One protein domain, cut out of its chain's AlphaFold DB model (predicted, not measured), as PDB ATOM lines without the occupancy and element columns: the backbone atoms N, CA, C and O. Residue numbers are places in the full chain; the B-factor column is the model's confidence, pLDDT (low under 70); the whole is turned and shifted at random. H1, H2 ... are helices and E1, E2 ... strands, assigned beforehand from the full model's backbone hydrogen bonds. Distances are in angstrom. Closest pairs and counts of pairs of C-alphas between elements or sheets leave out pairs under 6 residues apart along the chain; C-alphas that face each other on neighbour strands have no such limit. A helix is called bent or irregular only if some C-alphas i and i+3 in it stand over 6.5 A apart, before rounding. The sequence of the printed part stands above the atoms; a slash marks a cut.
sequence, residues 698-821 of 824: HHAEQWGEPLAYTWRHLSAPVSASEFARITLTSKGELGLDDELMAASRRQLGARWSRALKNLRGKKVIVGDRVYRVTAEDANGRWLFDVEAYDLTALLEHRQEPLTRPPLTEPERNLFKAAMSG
ATOM      1  N   HIS A 698     -11.025   1.609  -3.419       65.12
ATOM      2  CA  HIS A 698      -9.769   1.829  -4.133       65.12
ATOM      3  C   HIS A 698      -9.245   0.537  -4.791       65.12
ATOM      4  O   HIS A 698      -8.539   0.603  -5.792       65.12
ATOM      5  N   HIS A 699      -9.625  -0.656  -4.314       73.19
ATOM      6  CA  HIS A 699      -9.314  -1.897  -5.023       73.19
ATOM      7  C   HIS A 699     -10.191  -2.134  -6.258       73.19
ATOM      8  O   HIS A 699      -9.713  -2.766  -7.196       73.19
ATOM      9  N   ALA A 700     -11.426  -1.632  -6.318       72.81
ATOM     10  CA  ALA A 700     -12.236  -1.664  -7.539       72.81
ATOM     11  C   ALA A 700     -11.660  -0.742  -8.621       72.81
ATOM     12  O   ALA A 700     -11.560  -1.154  -9.773       72.81
ATOM     13  N   GLU A 701     -11.194   0.447  -8.243       72.81
ATOM     14  CA  GLU A 701     -10.500   1.374  -9.144       72.81
ATOM     15  C   GLU A 701      -9.126   0.825  -9.580       72.81
ATOM     16  O   GLU A 701      -8.881   0.618 -10.767       72.81
ATOM     17  N   GLN A 702      -8.252   0.498  -8.620       79.50
ATOM     18  CA  GLN A 702      -6.874   0.071  -8.883       79.50
ATOM     19  C   GLN A 702      -6.780  -1.337  -9.496       79.50
ATOM     20  O   GLN A 702      -5.889  -1.590 -10.302       79.50
ATOM     21  N   TRP A 703      -7.658  -2.273  -9.106       86.44
ATOM     22  CA  TRP A 703      -7.571  -3.698  -9.472       86.44
ATOM     23  C   TRP A 703      -8.781  -4.247 -10.233       86.44
ATOM     24  O   TRP A 703      -8.723  -5.396 -10.664       86.44
ATOM     25  N   GLY A 704      -9.852  -3.479 -10.449       86.88
ATOM     26  CA  GLY A 704     -11.072  -3.971 -11.096       86.88
ATOM     27  C   GLY A 704     -10.848  -4.513 -12.510       86.88
ATOM     28  O   GLY A 704     -11.000  -5.714 -12.745       86.88
ATOM     29  N   GLU A 705     -10.447  -3.652 -13.449       87.00
ATOM     30  CA  GLU A 705     -10.083  -4.085 -14.806       87.00
ATOM     31  C   GLU A 705      -8.890  -5.071 -14.815       87.00
ATOM     32  O   GLU A 705      -9.018  -6.122 -15.452       87.00
ATOM     33  N   PRO A 706      -7.782  -4.839 -14.072       90.12
ATOM     34  CA  PRO A 706      -6.694  -5.810 -13.924       90.12
ATOM     35  C   PRO A 706      -7.146  -7.236 -13.568       90.12
ATOM     36  O   PRO A 706      -6.715  -8.204 -14.200       90.12
ATOM     37  N   LEU A 707      -8.028  -7.394 -12.573       92.38
ATOM     38  CA  LEU A 707      -8.524  -8.702 -12.139       92.38
ATOM     39  C   LEU A 707      -9.536  -9.290 -13.117       92.38
ATOM     40  O   LEU A 707      -9.492 -10.496 -13.353       92.38
ATOM     41  N   ALA A 708     -10.402  -8.471 -13.718       90.94
ATOM     42  CA  ALA A 708     -11.338  -8.926 -14.743       90.94
ATOM     43  C   ALA A 708     -10.601  -9.467 -15.981       90.94
ATOM     44  O   ALA A 708     -10.919 -10.555 -16.473       90.94
ATOM     45  N   TYR A 709      -9.568  -8.752 -16.441       91.06
ATOM     46  CA  TYR A 709      -8.713  -9.183 -17.543       91.06
ATOM     47  C   TYR A 709      -7.927 -10.449 -17.185       91.06
ATOM     48  O   TYR A 709      -7.926 -11.411 -17.955       91.06
ATOM     49  N   THR A 710      -7.289 -10.498 -16.014       92.50
ATOM     50  CA  THR A 710      -6.490 -11.667 -15.622       92.50
ATOM     51  C   THR A 710      -7.363 -12.897 -15.376       92.50
ATOM     52  O   THR A 710      -7.032 -13.966 -15.883       92.50
ATOM     53  N   TRP A 711      -8.536 -12.766 -14.744       93.69
ATOM     54  CA  TRP A 711      -9.512 -13.859 -14.613       93.69
ATOM     55  C   TRP A 711      -9.929 -14.449 -15.968       93.69
ATOM     56  O   TRP A 711     -10.065 -15.665 -16.102       93.69
ATOM     57  N   ARG A 712     -10.102 -13.600 -16.991       91.75
ATOM     58  CA  ARG A 712     -10.471 -14.011 -18.356       91.75
ATOM     59  C   ARG A 712      -9.384 -14.853 -19.042       91.75
ATOM     60  O   ARG A 712      -9.734 -15.708 -19.857       91.75
ATOM     61  N   HIS A 713      -8.107 -14.611 -18.733       90.19
ATOM     62  CA  HIS A 713      -6.947 -15.169 -19.450       90.19
ATOM     63  C   HIS A 713      -6.146 -16.232 -18.675       90.19
ATOM     64  O   HIS A 713      -5.319 -16.925 -19.267       90.19
ATOM     65  N   LEU A 714      -6.383 -16.382 -17.371       88.75
ATOM     66  CA  LEU A 714      -5.646 -17.282 -16.484       88.75
ATOM     67  C   LEU A 714      -6.265 -18.699 -16.483       88.75
ATOM     68  O   LEU A 714      -7.442 -18.901 -16.173       88.75
ATOM     69  N   SER A 715      -5.454 -19.704 -16.832       81.88
ATOM     70  CA  SER A 715      -5.881 -21.103 -17.024       81.88
ATOM     71  C   SER A 715      -5.637 -22.041 -15.831       81.88
ATOM     72  O   SER A 715      -6.327 -23.050 -15.718       81.88
ATOM     73  N   ALA A 716      -4.681 -21.729 -14.956       88.31
ATOM     74  CA  ALA A 716      -4.380 -22.415 -13.695       88.31
ATOM     75  C   ALA A 716      -3.608 -21.454 -12.760       88.31
ATOM     76  O   ALA A 716      -3.041 -20.492 -13.277       88.31
ATOM     77  N   PRO A 717      -3.533 -21.681 -11.433       93.25
ATOM     78  CA  PRO A 717      -2.794 -20.805 -10.516       93.25
ATOM     79  C   PRO A 717      -1.329 -20.574 -10.941       93.25
ATOM     80  O   PRO A 717      -0.589 -21.524 -11.199       93.25
ATOM     81  N   VAL A 718      -0.899 -19.309 -10.991       93.44
ATOM     82  CA  VAL A 718       0.394 -18.870 -11.562       93.44
ATOM     83  C   VAL A 718       1.295 -18.173 -10.544       93.44
ATOM     84  O   VAL A 718       0.848 -17.659  -9.522       93.44
ATOM     85  N   SER A 719       2.595 -18.092 -10.833       92.31
ATOM     86  CA  SER A 719       3.521 -17.294 -10.014       92.31
ATOM     87  C   SER A 719       3.202 -15.791 -10.080       92.31
ATOM     88  O   SER A 719       2.711 -15.303 -11.094       92.31
ATOM     89  N   ALA A 720       3.557 -15.015  -9.046       90.25
ATOM     90  CA  ALA A 720       3.327 -13.560  -9.039       90.25
ATOM     91  C   ALA A 720       3.921 -12.822 -10.259       90.25
ATOM     92  O   ALA A 720       3.308 -11.891 -10.771       90.25
ATOM     93  N   SER A 721       5.091 -13.248 -10.749       87.69
ATOM     94  CA  SER A 721       5.708 -12.687 -11.962       87.69
ATOM     95  C   SER A 721       4.879 -12.950 -13.219       87.69
ATOM     96  O   SER A 721       4.876 -12.146 -14.142       87.69
ATOM     97  N   GLU A 722       4.216 -14.099 -13.285       88.44
ATOM     98  CA  GLU A 722       3.419 -14.531 -14.430       88.44
ATOM     99  C   GLU A 722       2.013 -13.928 -14.391       88.44
ATOM    100  O   GLU A 722       1.562 -13.405 -15.404       88.44
ATOM    101  N   PHE A 723       1.394 -13.863 -13.207       91.75
ATOM    102  CA  PHE A 723       0.183 -13.079 -12.953       91.75
ATOM    103  C   PHE A 723       0.354 -11.635 -13.440       91.75
ATOM    104  O   PHE A 723      -0.481 -11.106 -14.171       91.75
ATOM    105  N   ALA A 724       1.477 -11.013 -13.077       89.31
ATOM    106  CA  ALA A 724       1.809  -9.661 -13.487       89.31
ATOM    107  C   ALA A 724       1.990  -9.536 -15.005       89.31
ATOM    108  O   ALA A 724       1.421  -8.635 -15.609       89.31
ATOM    109  N   ARG A 725       2.717 -10.467 -15.644       85.00
ATOM    110  CA  ARG A 725       2.856 -10.495 -17.111       85.00
ATOM    111  C   ARG A 725       1.508 -10.584 -17.824       85.00
ATOM    112  O   ARG A 725       1.335  -9.893 -18.813       85.00
ATOM    113  N   ILE A 726       0.583 -11.410 -17.330       88.44
ATOM    114  CA  ILE A 726      -0.774 -11.524 -17.883       88.44
ATOM    115  C   ILE A 726      -1.522 -10.199 -17.699       88.44
ATOM    116  O   ILE A 726      -2.051  -9.645 -18.657       88.44
ATOM    117  N   THR A 727      -1.512  -9.654 -16.483       89.06
ATOM    118  CA  THR A 727      -2.237  -8.419 -16.148       89.06
ATOM    119  C   THR A 727      -1.763  -7.231 -16.995       89.06
ATOM    120  O   THR A 727      -2.573  -6.528 -17.593       89.06
ATOM    121  N   LEU A 728      -0.443  -7.063 -17.122       84.81
ATOM    122  CA  LEU A 728       0.204  -5.986 -17.877       84.81
ATOM    123  C   LEU A 728       0.064  -6.124 -19.407       84.81
ATOM    124  O   LEU A 728       0.469  -5.215 -20.122       84.81
ATOM    125  N   THR A 729      -0.510  -7.219 -19.933       82.31
ATOM    126  CA  THR A 729      -0.889  -7.302 -21.360       82.31
ATOM    127  C   THR A 729      -2.288  -6.759 -21.667       82.31
ATOM    128  O   THR A 729      -2.692  -6.773 -22.836       82.31
ATOM    129  N   SER A 730      -3.038  -6.276 -20.663       80.31
ATOM    130  CA  SER A 730      -4.268  -5.522 -20.935       80.31
ATOM    131  C   SER A 730      -3.959  -4.272 -21.762       80.31
ATOM    132  O   SER A 730      -2.901  -3.663 -21.624       80.31
ATOM    133  N   LYS A 731      -4.895  -3.899 -22.637       66.62
ATOM    134  CA  LYS A 731      -4.796  -2.699 -23.481       66.62
ATOM    135  C   LYS A 731      -5.539  -1.485 -22.911       66.62
ATOM    136  O   LYS A 731      -5.484  -0.431 -23.537       66.62
ATOM    137  N   GLY A 732      -6.265  -1.648 -21.805       63.06
ATOM    138  CA  GLY A 732      -6.929  -0.548 -21.106       63.06
ATOM    139  C   GLY A 732      -5.980   0.231 -20.198       63.06
ATOM    140  O   GLY A 732      -4.829  -0.162 -19.986       63.06
ATOM    141  N   GLU A 733      -6.474   1.338 -19.651       62.12
ATOM    142  CA  GLU A 733      -5.762   2.120 -18.640       62.12
ATOM    143  C   GLU A 733      -5.781   1.361 -17.306       62.12
ATOM    144  O   GLU A 733      -6.724   1.427 -16.521       62.12
ATOM    145  N   LEU A 734      -4.721   0.591 -17.059       74.56
ATOM    146  CA  LEU A 734      -4.525  -0.114 -15.798       74.56
ATOM    147  C   LEU A 734      -4.275   0.911 -14.681       74.56
ATOM    148  O   LEU A 734      -3.179   1.459 -14.598       74.56
ATOM    149  N   GLY A 735      -5.247   1.112 -13.787       68.25
ATOM    150  CA  GLY A 735      -5.154   2.008 -12.619       68.25
ATOM    151  C   GLY A 735      -4.157   1.583 -11.526       68.25
ATOM    152  O   GLY A 735      -4.333   1.942 -10.367       68.25
ATOM    153  N   LEU A 736      -3.145   0.780 -11.866       80.88
ATOM    154  CA  LEU A 736      -2.126   0.235 -10.968       80.88
ATOM    155  C   LEU A 736      -1.023   1.265 -10.674       80.88
ATOM    156  O   LEU A 736      -0.644   2.038 -11.547       80.88
ATOM    157  N   ASP A 737      -0.433   1.201  -9.476       77.50
ATOM    158  CA  ASP A 737       0.663   2.098  -9.077       77.50
ATOM    159  C   ASP A 737       1.861   2.050 -10.045       77.50
ATOM    160  O   ASP A 737       2.304   0.967 -10.449       77.50
ATOM    161  N   ASP A 738       2.500   3.202 -10.280       74.19
ATOM    162  CA  ASP A 738       3.743   3.323 -11.061       74.19
ATOM    163  C   ASP A 738       4.838   2.338 -10.606       74.19
ATOM    164  O   ASP A 738       5.612   1.829 -11.415       74.19
ATOM    165  N   GLU A 739       4.903   1.998  -9.312       77.50
ATOM    166  CA  GLU A 739       5.849   0.999  -8.798       77.50
ATOM    167  C   GLU A 739       5.608  -0.424  -9.329       77.50
ATOM    168  O   GLU A 739       6.564  -1.206  -9.427       77.50
ATOM    169  N   LEU A 740       4.355  -0.777  -9.633       81.19
ATOM    170  CA  LEU A 740       3.951  -2.065 -10.198       81.19
ATOM    171  C   LEU A 740       4.070  -2.076 -11.723       81.19
ATOM    172  O   LEU A 740       4.433  -3.121 -12.271       81.19
ATOM    173  N   MET A 741       3.823  -0.929 -12.364       77.06
ATOM    174  CA  MET A 741       3.918  -0.723 -13.812       77.06
ATOM    175  C   MET A 741       5.376  -0.610 -14.293       77.06
ATOM    176  O   MET A 741       5.788  -1.328 -15.198       77.06
ATOM    177  N   ALA A 742       6.203   0.216 -13.643       66.12
ATOM    178  CA  ALA A 742       7.587   0.504 -14.046       66.12
ATOM    179  C   ALA A 742       8.641  -0.459 -13.450       66.12
ATOM    180  O   ALA A 742       9.845  -0.176 -13.450       66.12
ATOM    181  N   ALA A 743       8.229  -1.596 -12.880       60.19
ATOM    182  CA  ALA A 743       9.153  -2.538 -12.254       60.19
ATOM    183  C   ALA A 743      10.030  -3.262 -13.292       60.19
ATOM    184  O   ALA A 743       9.535  -3.952 -14.181       60.19
ATOM    185  N   SER A 744      11.356  -3.231 -13.112       63.72
ATOM    186  CA  SER A 744      12.255  -4.073 -13.914       63.72
ATOM    187  C   SER A 744      11.876  -5.559 -13.784       63.72
ATOM    188  O   SER A 744      11.503  -6.010 -12.694       63.72
ATOM    189  N   ARG A 745      12.045  -6.365 -14.851       62.34
ATOM    190  CA  ARG A 745      11.737  -7.822 -14.858       62.34
ATOM    191  C   ARG A 745      12.291  -8.592 -13.644       62.34
ATOM    192  O   ARG A 745      11.742  -9.626 -13.277       62.34
ATOM    193  N   ARG A 746      13.372  -8.104 -13.021       60.97
ATOM    194  CA  ARG A 746      14.029  -8.709 -11.848       60.97
ATOM    195  C   ARG A 746      13.353  -8.370 -10.507       60.97
ATOM    196  O   ARG A 746      13.495  -9.136  -9.561       60.97
ATOM    197  N   GLN A 747      12.635  -7.250 -10.417       70.19
ATOM    198  CA  GLN A 747      11.919  -6.788  -9.213       70.19
ATOM    199  C   GLN A 747      10.412  -7.087  -9.262       70.19
ATOM    200  O   GLN A 747       9.772  -7.213  -8.215       70.19
ATOM    201  N   LEU A 748       9.875  -7.239 -10.474       76.25
ATOM    202  CA  LEU A 748       8.460  -7.417 -10.800       76.25
ATOM    203  C   LEU A 748       7.780  -8.482  -9.915       76.25
ATOM    204  O   LEU A 748       6.845  -8.170  -9.182       76.25
ATOM    205  N   GLY A 749       8.331  -9.700  -9.853       81.38
ATOM    206  CA  GLY A 749       7.773 -10.793  -9.043       81.38
ATOM    207  C   GLY A 749       7.734 -10.542  -7.531       81.38
ATOM    208  O   GLY A 749       6.808 -10.993  -6.861       81.38
ATOM    209  N   ALA A 750       8.703  -9.809  -6.971       83.75
ATOM    210  CA  ALA A 750       8.745  -9.520  -5.535       83.75
ATOM    211  C   ALA A 750       7.738  -8.427  -5.142       83.75
ATOM    212  O   ALA A 750       7.040  -8.568  -4.135       83.75
ATOM    213  N   ARG A 751       7.628  -7.368  -5.960       85.69
ATOM    214  CA  ARG A 751       6.625  -6.304  -5.787       85.69
ATOM    215  C   ARG A 751       5.209  -6.853  -5.945       85.69
ATOM    216  O   ARG A 751       4.405  -6.728  -5.023       85.69
ATOM    217  N   TRP A 752       4.943  -7.561  -7.041       90.31
ATOM    218  CA  TRP A 752       3.637  -8.167  -7.292       90.31
ATOM    219  C   TRP A 752       3.285  -9.255  -6.274       90.31
ATOM    220  O   TRP A 752       2.143  -9.311  -5.838       90.31
ATOM    221  N   SER A 753       4.240 -10.058  -5.780       89.75
ATOM    222  CA  SER A 753       3.943 -11.013  -4.698       89.75
ATOM    223  C   SER A 753       3.495 -10.311  -3.413       89.75
ATOM    224  O   SER A 753       2.621 -10.829  -2.721       89.75
ATOM    225  N   ARG A 754       4.044  -9.129  -3.090       88.50
ATOM    226  CA  ARG A 754       3.588  -8.320  -1.949       88.50
ATOM    227  C   ARG A 754       2.195  -7.734  -2.198       88.50
ATOM    228  O   ARG A 754       1.332  -7.889  -1.341       88.50
ATOM    229  N   ALA A 755       1.967  -7.126  -3.362       88.38
ATOM    230  CA  ALA A 755       0.671  -6.553  -3.728       88.38
ATOM    231  C   ALA A 755      -0.446  -7.612  -3.727       88.38
ATOM    232  O   ALA A 755      -1.435  -7.469  -3.014       88.38
ATOM    233  N   LEU A 756      -0.237  -8.741  -4.411       91.06
ATOM    234  CA  LEU A 756      -1.206  -9.838  -4.477       91.06
ATOM    235  C   LEU A 756      -1.443 -10.506  -3.113       91.06
ATOM    236  O   LEU A 756      -2.557 -10.938  -2.840       91.06
ATOM    237  N   LYS A 757      -0.449 -10.553  -2.212       88.00
ATOM    238  CA  LYS A 757      -0.657 -11.003  -0.818       88.00
ATOM    239  C   LYS A 757      -1.516 -10.040  -0.003       88.00
ATOM    240  O   LYS A 757      -2.310 -10.510   0.807       88.00
ATOM    241  N   ASN A 758      -1.379  -8.733  -0.225       83.94
ATOM    242  CA  ASN A 758      -2.219  -7.711   0.406       83.94
ATOM    243  C   ASN A 758      -3.646  -7.690  -0.175       83.94
ATOM    244  O   ASN A 758      -4.587  -7.320   0.525       83.94
ATOM    245  N   LEU A 759      -3.803  -8.086  -1.443       85.94
ATOM    246  CA  LEU A 759      -5.084  -8.201  -2.145       85.94
ATOM    247  C   LEU A 759      -5.790  -9.548  -1.894       85.94
ATOM    248  O   LEU A 759      -7.007  -9.650  -2.028       85.94
ATOM    249  N   ARG A 760      -5.041 -10.586  -1.500       88.75
ATOM    250  CA  ARG A 760      -5.543 -11.948  -1.278       88.75
ATOM    251  C   ARG A 760      -6.741 -11.967  -0.333       88.75
ATOM    252  O   ARG A 760      -6.662 -11.535   0.814       88.75
ATOM    253  N   GLY A 761      -7.834 -12.561  -0.798       80.00
ATOM    254  CA  GLY A 761      -9.070 -12.722  -0.043       80.00
ATOM    255  C   GLY A 761      -9.967 -11.483   0.001       80.00
ATOM    256  O   GLY A 761     -11.129 -11.645   0.381       80.00
ATOM    257  N   LYS A 762      -9.484 -10.301  -0.419       83.56
ATOM    258  CA  LYS A 762     -10.324  -9.114  -0.630       83.56
ATOM    259  C   LYS A 762     -11.278  -9.355  -1.803       83.56
ATOM    260  O   LYS A 762     -10.968 -10.117  -2.719       83.56
ATOM    261  N   LYS A 763     -12.451  -8.730  -1.734       85.38
ATOM    262  CA  LYS A 763     -13.489  -8.775  -2.766       85.38
ATOM    263  C   LYS A 763     -13.422  -7.472  -3.548       85.38
ATOM    264  O   LYS A 763     -13.492  -6.427  -2.922       85.38
ATOM    265  N   VAL A 764     -13.303  -7.556  -4.866       85.00
ATOM    266  CA  VAL A 764     -13.191  -6.409  -5.772       85.00
ATOM    267  C   VAL A 764     -14.399  -6.426  -6.702       85.00
ATOM    268  O   VAL A 764     -14.566  -7.375  -7.466       85.00
ATOM    269  N   ILE A 765     -15.283  -5.436  -6.593       81.50
ATOM    270  CA  ILE A 765     -16.567  -5.424  -7.312       81.50
ATOM    271  C   ILE A 765     -16.430  -4.622  -8.608       81.50
ATOM    272  O   ILE A 765     -15.973  -3.485  -8.584       81.50
ATOM    273  N   VAL A 766     -16.847  -5.201  -9.736       80.81
ATOM    274  CA  VAL A 766     -16.856  -4.541 -11.050       80.81
ATOM    275  C   VAL A 766     -18.157  -4.898 -11.761       80.81
ATOM    276  O   VAL A 766     -18.357  -6.045 -12.163       80.81
ATOM    277  N   GLY A 767     -19.048  -3.916 -11.909       81.31
ATOM    278  CA  GLY A 767     -20.376  -4.131 -12.484       81.31
ATOM    279  C   GLY A 767     -21.199  -5.133 -11.668       81.31
ATOM    280  O   GLY A 767     -21.428  -4.936 -10.478       81.31
ATOM    281  N   ASP A 768     -21.626  -6.212 -12.319       82.62
ATOM    282  CA  ASP A 768     -22.397  -7.326 -11.755       82.62
ATOM    283  C   ASP A 768     -21.524  -8.441 -11.142       82.62
ATOM    284  O   ASP A 768     -22.050  -9.456 -10.681       82.62
ATOM    285  N   ARG A 769     -20.192  -8.278 -11.112       87.44
ATOM    286  CA  ARG A 769     -19.245  -9.319 -10.683       87.44
ATOM    287  C   ARG A 769     -18.407  -8.928  -9.481       87.44
ATOM    288  O   ARG A 769     -18.047  -7.771  -9.286       87.44
ATOM    289  N   VAL A 770     -18.016  -9.943  -8.717       88.12
ATOM    290  CA  VAL A 770     -17.077  -9.833  -7.598       88.12
ATOM    291  C   VAL A 770     -15.864 -10.711  -7.872       88.12
ATOM    292  O   VAL A 770     -15.988 -11.931  -7.933       88.12
ATOM    293  N   TYR A 771     -14.690 -10.103  -8.005       92.38
ATOM    294  CA  TYR A 771     -13.410 -10.788  -8.167       92.38
ATOM    295  C   TYR A 771     -12.712 -10.973  -6.818       92.38
ATOM    296  O   TYR A 771     -12.829 -10.139  -5.918       92.38
ATOM    297  N   ARG A 772     -11.973 -12.072  -6.661       93.00
ATOM    298  CA  ARG A 772     -11.239 -12.393  -5.433       93.00
ATOM    299  C   ARG A 772      -9.922 -13.074  -5.767       93.00
ATOM    300  O   ARG A 772      -9.917 -14.123  -6.401       93.00
ATOM    301  N   VAL A 773      -8.805 -12.515  -5.306       93.62
ATOM    302  CA  VAL A 773      -7.499 -13.178  -5.440       93.62
ATOM    303  C   VAL A 773      -7.378 -14.286  -4.399       93.62
ATOM    304  O   VAL A 773      -7.449 -14.025  -3.194       93.62
ATOM    305  N   THR A 774      -7.149 -15.512  -4.854       92.88
ATOM    306  CA  THR A 774      -6.746 -16.649  -4.022       92.88
ATOM    307  C   THR A 774      -5.239 -16.866  -4.143       92.88
ATOM    308  O   THR A 774      -4.603 -16.415  -5.098       92.88
ATOM    309  N   ALA A 775      -4.628 -17.495  -3.136       92.00
ATOM    310  CA  ALA A 775      -3.218 -17.861  -3.222       92.00
ATOM    311  C   ALA A 775      -2.878 -19.071  -2.353       92.00
ATOM    312  O   ALA A 775      -3.253 -19.115  -1.177       92.00
ATOM    313  N   GLU A 776      -2.085 -19.974  -2.916       91.50
ATOM    314  CA  GLU A 776      -1.615 -21.213  -2.298       91.50
ATOM    315  C   GLU A 776      -0.082 -21.217  -2.221       91.50
ATOM    316  O   GLU A 776       0.594 -20.640  -3.077       91.50
ATOM    317  N   ASP A 777       0.481 -21.854  -1.192       87.25
ATOM    318  CA  ASP A 777       1.930 -22.039  -1.074       87.25
ATOM    319  C   ASP A 777       2.325 -23.429  -1.589       87.25
ATOM    320  O   ASP A 777       2.169 -24.441  -0.903       87.25
ATOM    321  N   ALA A 778       2.838 -23.473  -2.817       84.00
ATOM    322  CA  ALA A 778       3.351 -24.680  -3.444       84.00
ATOM    323  C   ALA A 778       4.866 -24.787  -3.203       84.00
ATOM    324  O   ALA A 778       5.680 -24.294  -3.987       84.00
ATOM    325  N   ASN A 779       5.250 -25.464  -2.115       83.56
ATOM    326  CA  ASN A 779       6.646 -25.748  -1.750       83.56
ATOM    327  C   ASN A 779       7.529 -24.487  -1.585       83.56
ATOM    328  O   ASN A 779       8.645 -24.421  -2.107       83.56
ATOM    329  N   GLY A 780       7.037 -23.474  -0.867       76.69
ATOM    330  CA  GLY A 780       7.744 -22.211  -0.625       76.69
ATOM    331  C   GLY A 780       7.610 -21.202  -1.769       76.69
ATOM    332  O   GLY A 780       8.349 -20.212  -1.821       76.69
ATOM    333  N   ARG A 781       6.689 -21.438  -2.710       82.38
ATOM    334  CA  ARG A 781       6.367 -20.540  -3.823       82.38
ATOM    335  C   ARG A 781       4.874 -20.262  -3.839       82.38
ATOM    336  O   ARG A 781       4.059 -21.156  -4.032       82.38
ATOM    337  N   TRP A 782       4.538 -18.984  -3.709       89.44
ATOM    338  CA  TRP A 782       3.161 -18.515  -3.780       89.44
ATOM    339  C   TRP A 782       2.656 -18.545  -5.222       89.44
ATOM    340  O   TRP A 782       3.183 -17.824  -6.078       89.44
ATOM    341  N   LEU A 783       1.638 -19.369  -5.455       94.69
ATOM    342  CA  LEU A 783       0.818 -19.378  -6.659       94.69
ATOM    343  C   LEU A 783      -0.461 -18.584  -6.386       94.69
ATOM    344  O   LEU A 783      -0.993 -18.636  -5.280       94.69
ATOM    345  N   PHE A 784      -0.930 -17.843  -7.381       95.44
ATOM    346  CA  PHE A 784      -2.071 -16.940  -7.299       95.44
ATOM    347  C   PHE A 784      -3.078 -17.274  -8.395       95.44
ATOM    348  O   PHE A 784      -2.692 -17.543  -9.534       95.44
ATOM    349  N   ASP A 785      -4.358 -17.206  -8.054       95.00
ATOM    350  CA  ASP A 785      -5.470 -17.301  -8.997       95.00
ATOM    351  C   ASP A 785      -6.499 -16.197  -8.686       95.00
ATOM    352  O   ASP A 785      -6.427 -15.521  -7.655       95.00
ATOM    353  N   VAL A 786      -7.438 -15.974  -9.599       94.88
ATOM    354  CA  VAL A 786      -8.586 -15.088  -9.425       94.88
ATOM    355  C   VAL A 786      -9.853 -15.932  -9.513       94.88
ATOM    356  O   VAL A 786     -10.082 -16.633 -10.497       94.88
ATOM    357  N   GLU A 787     -10.713 -15.842  -8.511       94.25
ATOM    358  CA  GLU A 787     -12.099 -16.303  -8.576       94.25
ATOM    359  C   GLU A 787     -12.990 -15.130  -8.999       94.25
ATOM    360  O   GLU A 787     -12.695 -13.978  -8.673       94.25
ATOM    361  N   ALA A 788     -14.088 -15.408  -9.700       93.12
ATOM    362  CA  ALA A 788     -15.137 -14.427  -9.966       93.12
ATOM    363  C   ALA A 788     -16.478 -14.998  -9.516       93.12
ATOM    364  O   ALA A 788     -16.694 -16.203  -9.607       93.12
ATOM    365  N   TYR A 789     -17.378 -14.138  -9.066       92.31
ATOM    366  CA  TYR A 789     -18.703 -14.490  -8.569       92.31
ATOM    367  C   TYR A 789     -19.738 -13.521  -9.138       92.31
ATOM    368  O   TYR A 789     -19.415 -12.362  -9.400       92.31
ATOM    369  N   ASP A 790     -20.978 -13.976  -9.287       88.31
ATOM    370  CA  ASP A 790     -22.118 -13.108  -9.588       88.31
ATOM    371  C   ASP A 790     -22.567 -12.374  -8.311       88.31
ATOM    372  O   ASP A 790     -22.755 -12.990  -7.256       88.31
ATOM    373  N   LEU A 791     -22.702 -11.047  -8.385       80.00
ATOM    374  CA  LEU A 791     -23.048 -10.206  -7.236       80.00
ATOM    375  C   LEU A 791     -24.465 -10.494  -6.720       80.00
ATOM    376  O   LEU A 791     -24.675 -10.546  -5.508       80.00
ATOM    377  N   THR A 792     -25.420 -10.735  -7.618       74.06
ATOM    378  CA  THR A 792     -26.815 -11.048  -7.270       74.06
ATOM    379  C   THR A 792     -26.895 -12.400  -6.567       74.06
ATOM    380  O   THR A 792     -27.502 -12.523  -5.506       74.06
ATOM    381  N   ALA A 793     -26.195 -13.409  -7.089       77.25
ATOM    382  CA  ALA A 793     -26.098 -14.729  -6.480       77.25
ATOM    383  C   ALA A 793     -25.459 -14.682  -5.080       77.25
ATOM    384  O   ALA A 793     -25.955 -15.343  -4.168       77.25
ATOM    385  N   LEU A 794     -24.416 -13.864  -4.882       74.44
ATOM    386  CA  LEU A 794     -23.802 -13.651  -3.566       74.44
ATOM    387  C   LEU A 794     -24.752 -12.977  -2.565       74.44
ATOM    388  O   LEU A 794     -24.731 -13.332  -1.382       74.44
ATOM    389  N   LEU A 795     -25.579 -12.027  -3.015       67.06
ATOM    390  CA  LEU A 795     -26.627 -11.404  -2.196       67.06
ATOM    391  C   LEU A 795     -27.734 -12.408  -1.822       67.06
ATOM    392  O   LEU A 795     -28.268 -12.337  -0.721       67.06
ATOM    393  N   GLU A 796     -28.001 -13.392  -2.683       72.81
ATOM    394  CA  GLU A 796     -28.871 -14.554  -2.430       72.81
ATOM    395  C   GLU A 796     -28.160 -15.702  -1.671       72.81
ATOM    396  O   GLU A 796     -28.636 -16.838  -1.647       72.81
ATOM    397  N   HIS A 797     -27.008 -15.428  -1.046       73.19
ATOM    398  CA  HIS A 797     -26.178 -16.376  -0.289       73.19
ATOM    399  C   HIS A 797     -25.615 -17.580  -1.078       73.19
ATOM    400  O   HIS A 797     -25.028 -18.480  -0.468       73.19
ATOM    401  N   ARG A 798     -25.691 -17.593  -2.414       78.31
ATOM    402  CA  ARG A 798     -25.005 -18.586  -3.259       78.31
ATOM    403  C   ARG A 798     -23.529 -18.204  -3.409       78.31
ATOM    404  O   ARG A 798     -23.213 -17.093  -3.820       78.31
ATOM    405  N   GLN A 799     -22.620 -19.121  -3.073       81.12
ATOM    406  CA  GLN A 799     -21.168 -18.864  -3.017       81.12
ATOM    407  C   GLN A 799     -20.364 -19.678  -4.044       81.12
ATOM    408  O   GLN A 799     -19.189 -19.970  -3.824       81.12
ATOM    409  N   GLU A 800     -20.981 -20.066  -5.159       88.88
ATOM    410  CA  GLU A 800     -20.294 -20.798  -6.227       88.88
ATOM    411  C   GLU A 800     -19.538 -19.825  -7.152       88.88
ATOM    412  O   GLU A 800     -20.127 -18.835  -7.601       88.88
ATOM    413  N   PRO A 801     -18.242 -20.057  -7.436       90.12
ATOM    414  CA  PRO A 801     -17.490 -19.235  -8.373       90.12
ATOM    415  C   PRO A 801     -17.943 -19.491  -9.816       90.12
ATOM    416  O   PRO A 801     -18.220 -20.620 -10.221       90.12
ATOM    417  N   LEU A 802     -17.972 -18.429 -10.616       91.38
ATOM    418  CA  LEU A 802     -18.278 -18.470 -12.039       91.38
ATOM    419  C   LEU A 802     -17.234 -19.291 -12.805       91.38
ATOM    420  O   LEU A 802     -16.026 -19.062 -12.695       91.38
ATOM    421  N   THR A 803     -17.708 -20.183 -13.670       89.69
ATOM    422  CA  THR A 803     -16.859 -20.892 -14.631       89.69
ATOM    423  C   THR A 803     -16.282 -19.909 -15.649       89.69
ATOM    424  O   THR A 803     -17.025 -19.183 -16.313       89.69
ATOM    425  N   ARG A 804     -14.953 -19.905 -15.818       89.31
ATOM    426  CA  ARG A 804     -14.276 -19.102 -16.850       89.31
ATOM    427  C   ARG A 804     -14.747 -19.551 -18.243       89.31
ATOM    428  O   ARG A 804     -14.558 -20.722 -18.581       89.31
ATOM    429  N   PRO A 805     -15.335 -18.670 -19.076       85.62
ATOM    430  CA  PRO A 805     -15.677 -19.035 -20.445       85.62
ATOM    431  C   PRO A 805     -14.397 -19.308 -21.255       85.62
ATOM    432  O   PRO A 805     -13.357 -18.707 -20.979       85.62
ATOM    433  N   PRO A 806     -14.429 -20.153 -22.298       84.75
ATOM    434  CA  PRO A 806     -13.272 -20.325 -23.172       84.75
ATOM    435  C   PRO A 806     -12.913 -18.999 -23.866       84.75
ATOM    436  O   PRO A 806     -13.790 -18.218 -24.243       84.75
ATOM    437  N   LEU A 807     -11.619 -18.721 -24.036       85.69
ATOM    438  CA  LEU A 807     -11.155 -17.630 -24.904       85.69
ATOM    439  C   LEU A 807     -11.534 -17.946 -26.357       85.69
ATOM    440  O   LEU A 807     -11.278 -19.059 -26.826       85.69
ATOM    441  N   THR A 808     -12.105 -16.980 -27.072       87.81
ATOM    442  CA  THR A 808     -12.338 -17.057 -28.521       87.81
ATOM    443  C   THR A 808     -11.012 -17.104 -29.282       87.81
ATOM    444  O   THR A 808      -9.949 -16.784 -28.752       87.81
ATOM    445  N   GLU A 809     -11.036 -17.524 -30.545       83.81
ATOM    446  CA  GLU A 809      -9.814 -17.611 -31.348       83.81
ATOM    447  C   GLU A 809      -9.092 -16.258 -31.547       83.81
ATOM    448  O   GLU A 809      -7.872 -16.231 -31.359       83.81
ATOM    449  N   PRO A 810      -9.790 -15.127 -31.795       82.94
ATOM    450  CA  PRO A 810      -9.165 -13.805 -31.795       82.94
ATOM    451  C   PRO A 810      -8.535 -13.428 -30.447       82.94
ATOM    452  O   PRO A 810      -7.383 -12.999 -30.431       82.94
ATOM    453  N   GLU A 811      -9.229 -13.645 -29.319       80.12
ATOM    454  CA  GLU A 811      -8.687 -13.375 -27.974       80.12
ATOM    455  C   GLU A 811      -7.421 -14.209 -27.706       80.12
ATOM    456  O   GLU A 811      -6.403 -13.672 -27.273       80.12
ATOM    457  N   ARG A 812      -7.433 -15.513 -28.032       84.19
ATOM    458  CA  ARG A 812      -6.259 -16.398 -27.880       84.19
ATOM    459  C   ARG A 812      -5.068 -15.928 -28.709       84.19
ATOM    460  O   ARG A 812      -3.935 -16.010 -28.236       84.19
ATOM    461  N   ASN A 813      -5.303 -15.469 -29.936       81.25
ATOM    462  CA  ASN A 813      -4.239 -14.999 -30.820       81.25
ATOM    463  C   ASN A 813      -3.680 -13.646 -30.356       81.25
ATOM    464  O   ASN A 813      -2.461 -13.477 -30.334       81.25
ATOM    465  N   LEU A 814      -4.542 -12.732 -29.898       78.19
ATOM    466  CA  LEU A 814      -4.141 -11.455 -29.305       78.19
ATOM    467  C   LEU A 814      -3.294 -11.663 -28.039       78.19
ATOM    468  O   LEU A 814      -2.213 -11.090 -27.923       78.19
ATOM    469  N   PHE A 815      -3.750 -12.527 -27.129       82.06
ATOM    470  CA  PHE A 815      -3.053 -12.847 -25.882       82.06
ATOM    471  C   PHE A 815      -1.693 -13.519 -26.128       82.06
ATOM    472  O   PHE A 815      -0.687 -13.118 -25.544       82.06
ATOM    473  N   LYS A 816      -1.621 -14.487 -27.057       82.94
ATOM    474  CA  LYS A 816      -0.347 -15.097 -27.480       82.94
ATOM    475  C   LYS A 816       0.618 -14.064 -28.061       82.94
ATOM    476  O   LYS A 816       1.792 -14.080 -27.699       82.94
ATOM    477  N   ALA A 817       0.134 -13.171 -28.928       76.12
ATOM    478  CA  ALA A 817       0.951 -12.110 -29.506       76.12
ATOM    479  C   ALA A 817       1.507 -11.188 -28.408       76.12
ATOM    480  O   ALA A 817       2.723 -11.007 -28.332       76.12
ATOM    481  N   ALA A 818       0.651 -10.699 -27.505       70.44
ATOM    482  CA  ALA A 818       1.045  -9.828 -26.398       70.44
ATOM    483  C   ALA A 818       2.067 -10.492 -25.452       70.44
ATOM    484  O   ALA A 818       3.089  -9.893 -25.132       70.44
ATOM    485  N   MET A 819       1.873 -11.766 -25.098       74.81
ATOM    486  CA  MET A 819       2.817 -12.522 -24.259       74.81
ATOM    487  C   MET A 819       4.151 -12.865 -24.950       74.81
ATOM    488  O   MET A 819       5.098 -13.260 -24.260       74.81
ATOM    489  N   SER A 820       4.224 -12.728 -26.281       70.44
ATOM    490  CA  SER A 820       5.420 -12.976 -27.106       70.44
ATOM    491  C   SER A 820       6.199 -11.709 -27.493       70.44
ATOM    492  O   SER A 820       7.378 -11.807 -27.839       70.44
ATOM    493  N   GLY A 821       5.576 -10.527 -27.405       55.72
ATOM    494  CA  GLY A 821       6.226  -9.236 -27.637       55.72
ATOM    495  C   GLY A 821       7.340  -8.987 -26.617       55.72
ATOM    496  O   GLY A 821       7.114  -9.006 -25.412       55.72
TER     497      GLY A 821
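Overview. This is residues 698 to 821 of the 824 residues of an uncharacterized protein of Microbacterium sp. RU33B (UniProt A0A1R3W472). A three-stranded antiparallel sheet has helix H1 crossing its strands on one face, H4 slanting over the same face, and H2 between H4 and the end of H1. H5 sits at one end of the sheet, H3 packs on H4, and the long link 796 to 808 leads to H6, away from the sheet and near H2. The printed part has 124 residues with six named helices and three named strands, in the order H1 H2 H3 H4 E1 E2 E3 H5 H6; the class is mixed, helices and strands, in two layers, with H1, H2 and H4 on one face of the sheet. The whole is compact, with a radius of gyration of the C-alphas of 14.3 A, and rounded, spanning 44 by 34 by 30 A.

Arrangement. E1, residues 763 to 766, E2, residues 769 to 777, and E3, residues 782 to 790, form a meander, each strand the antiparallel neighbour of the one before. In the hairpin E1 and E2, N 764 and O 771 are within hydrogen-bond range at 2.8 A; in the hairpin E2 and E3, N 772 and O 787 are at 2.9 A. H1, residues 698 to 713, is on the sheet at a height of 7.6 A and runs across the strands, at 82 degrees to E1 on the local plane; its closest C-alphas to E1 are those of Ala 700 and Val 764, 5.2 A apart. H4, residues 748 to 759, lies on the same face over E3, slantwise at 45 degrees on the local plane. H2, residues 720 to 727, touches H4 about perpendicular, at 84 degrees, with Ser 721 and Gly 749 the closest C-alphas, 4.0 A apart. H1 touches H2 with residues 706 to 713 alone, closest at the C-alphas of Thr 710 and Thr 727, 5.4 A. H3, residues 738 to 741, touches H4, while H5, residues 791 to 795, only grazes the sheet. H6, residues 809 to 820, is close to H2 but not clearly touching, with the C-alphas of Ile 726 and Met 819 7.4 A apart. Every O i to N i+4 pair is within hydrogen-bond range in H2, H4, H5 and H6; in H1 10 of 12 are, and H3 is too short for such a pair.

Along the chain. H1 begins at C-alpha 698, (-9.769, 1.829, -4.133), and is 23.1 A long; it is irregular, with C-alphas 702 and 705 7.9 A apart and a kink of 43 degrees near residue 705. E2 and E3 are each 26.5 A long, E1 9.9 A, H2 10.4 A, H3 4.9 A, H4 16.1 A, H5 6.3 A and H6 16.5 A. E3 ends at (-22.118, -13.108, -9.588) and H6 at C-alpha 820, (5.420, -12.976, -27.106).

Size, cuts and confidence. The two C-alphas farthest apart are those of Arg 746 and Glu 796, 44.3 A. The printed part has no cut, and the link H5 to H6 is long. Mean pLDDT of the printed part is 82.9; residues 698, 731 to 733, 735, 742 to 746, 795 and 821 are under 70.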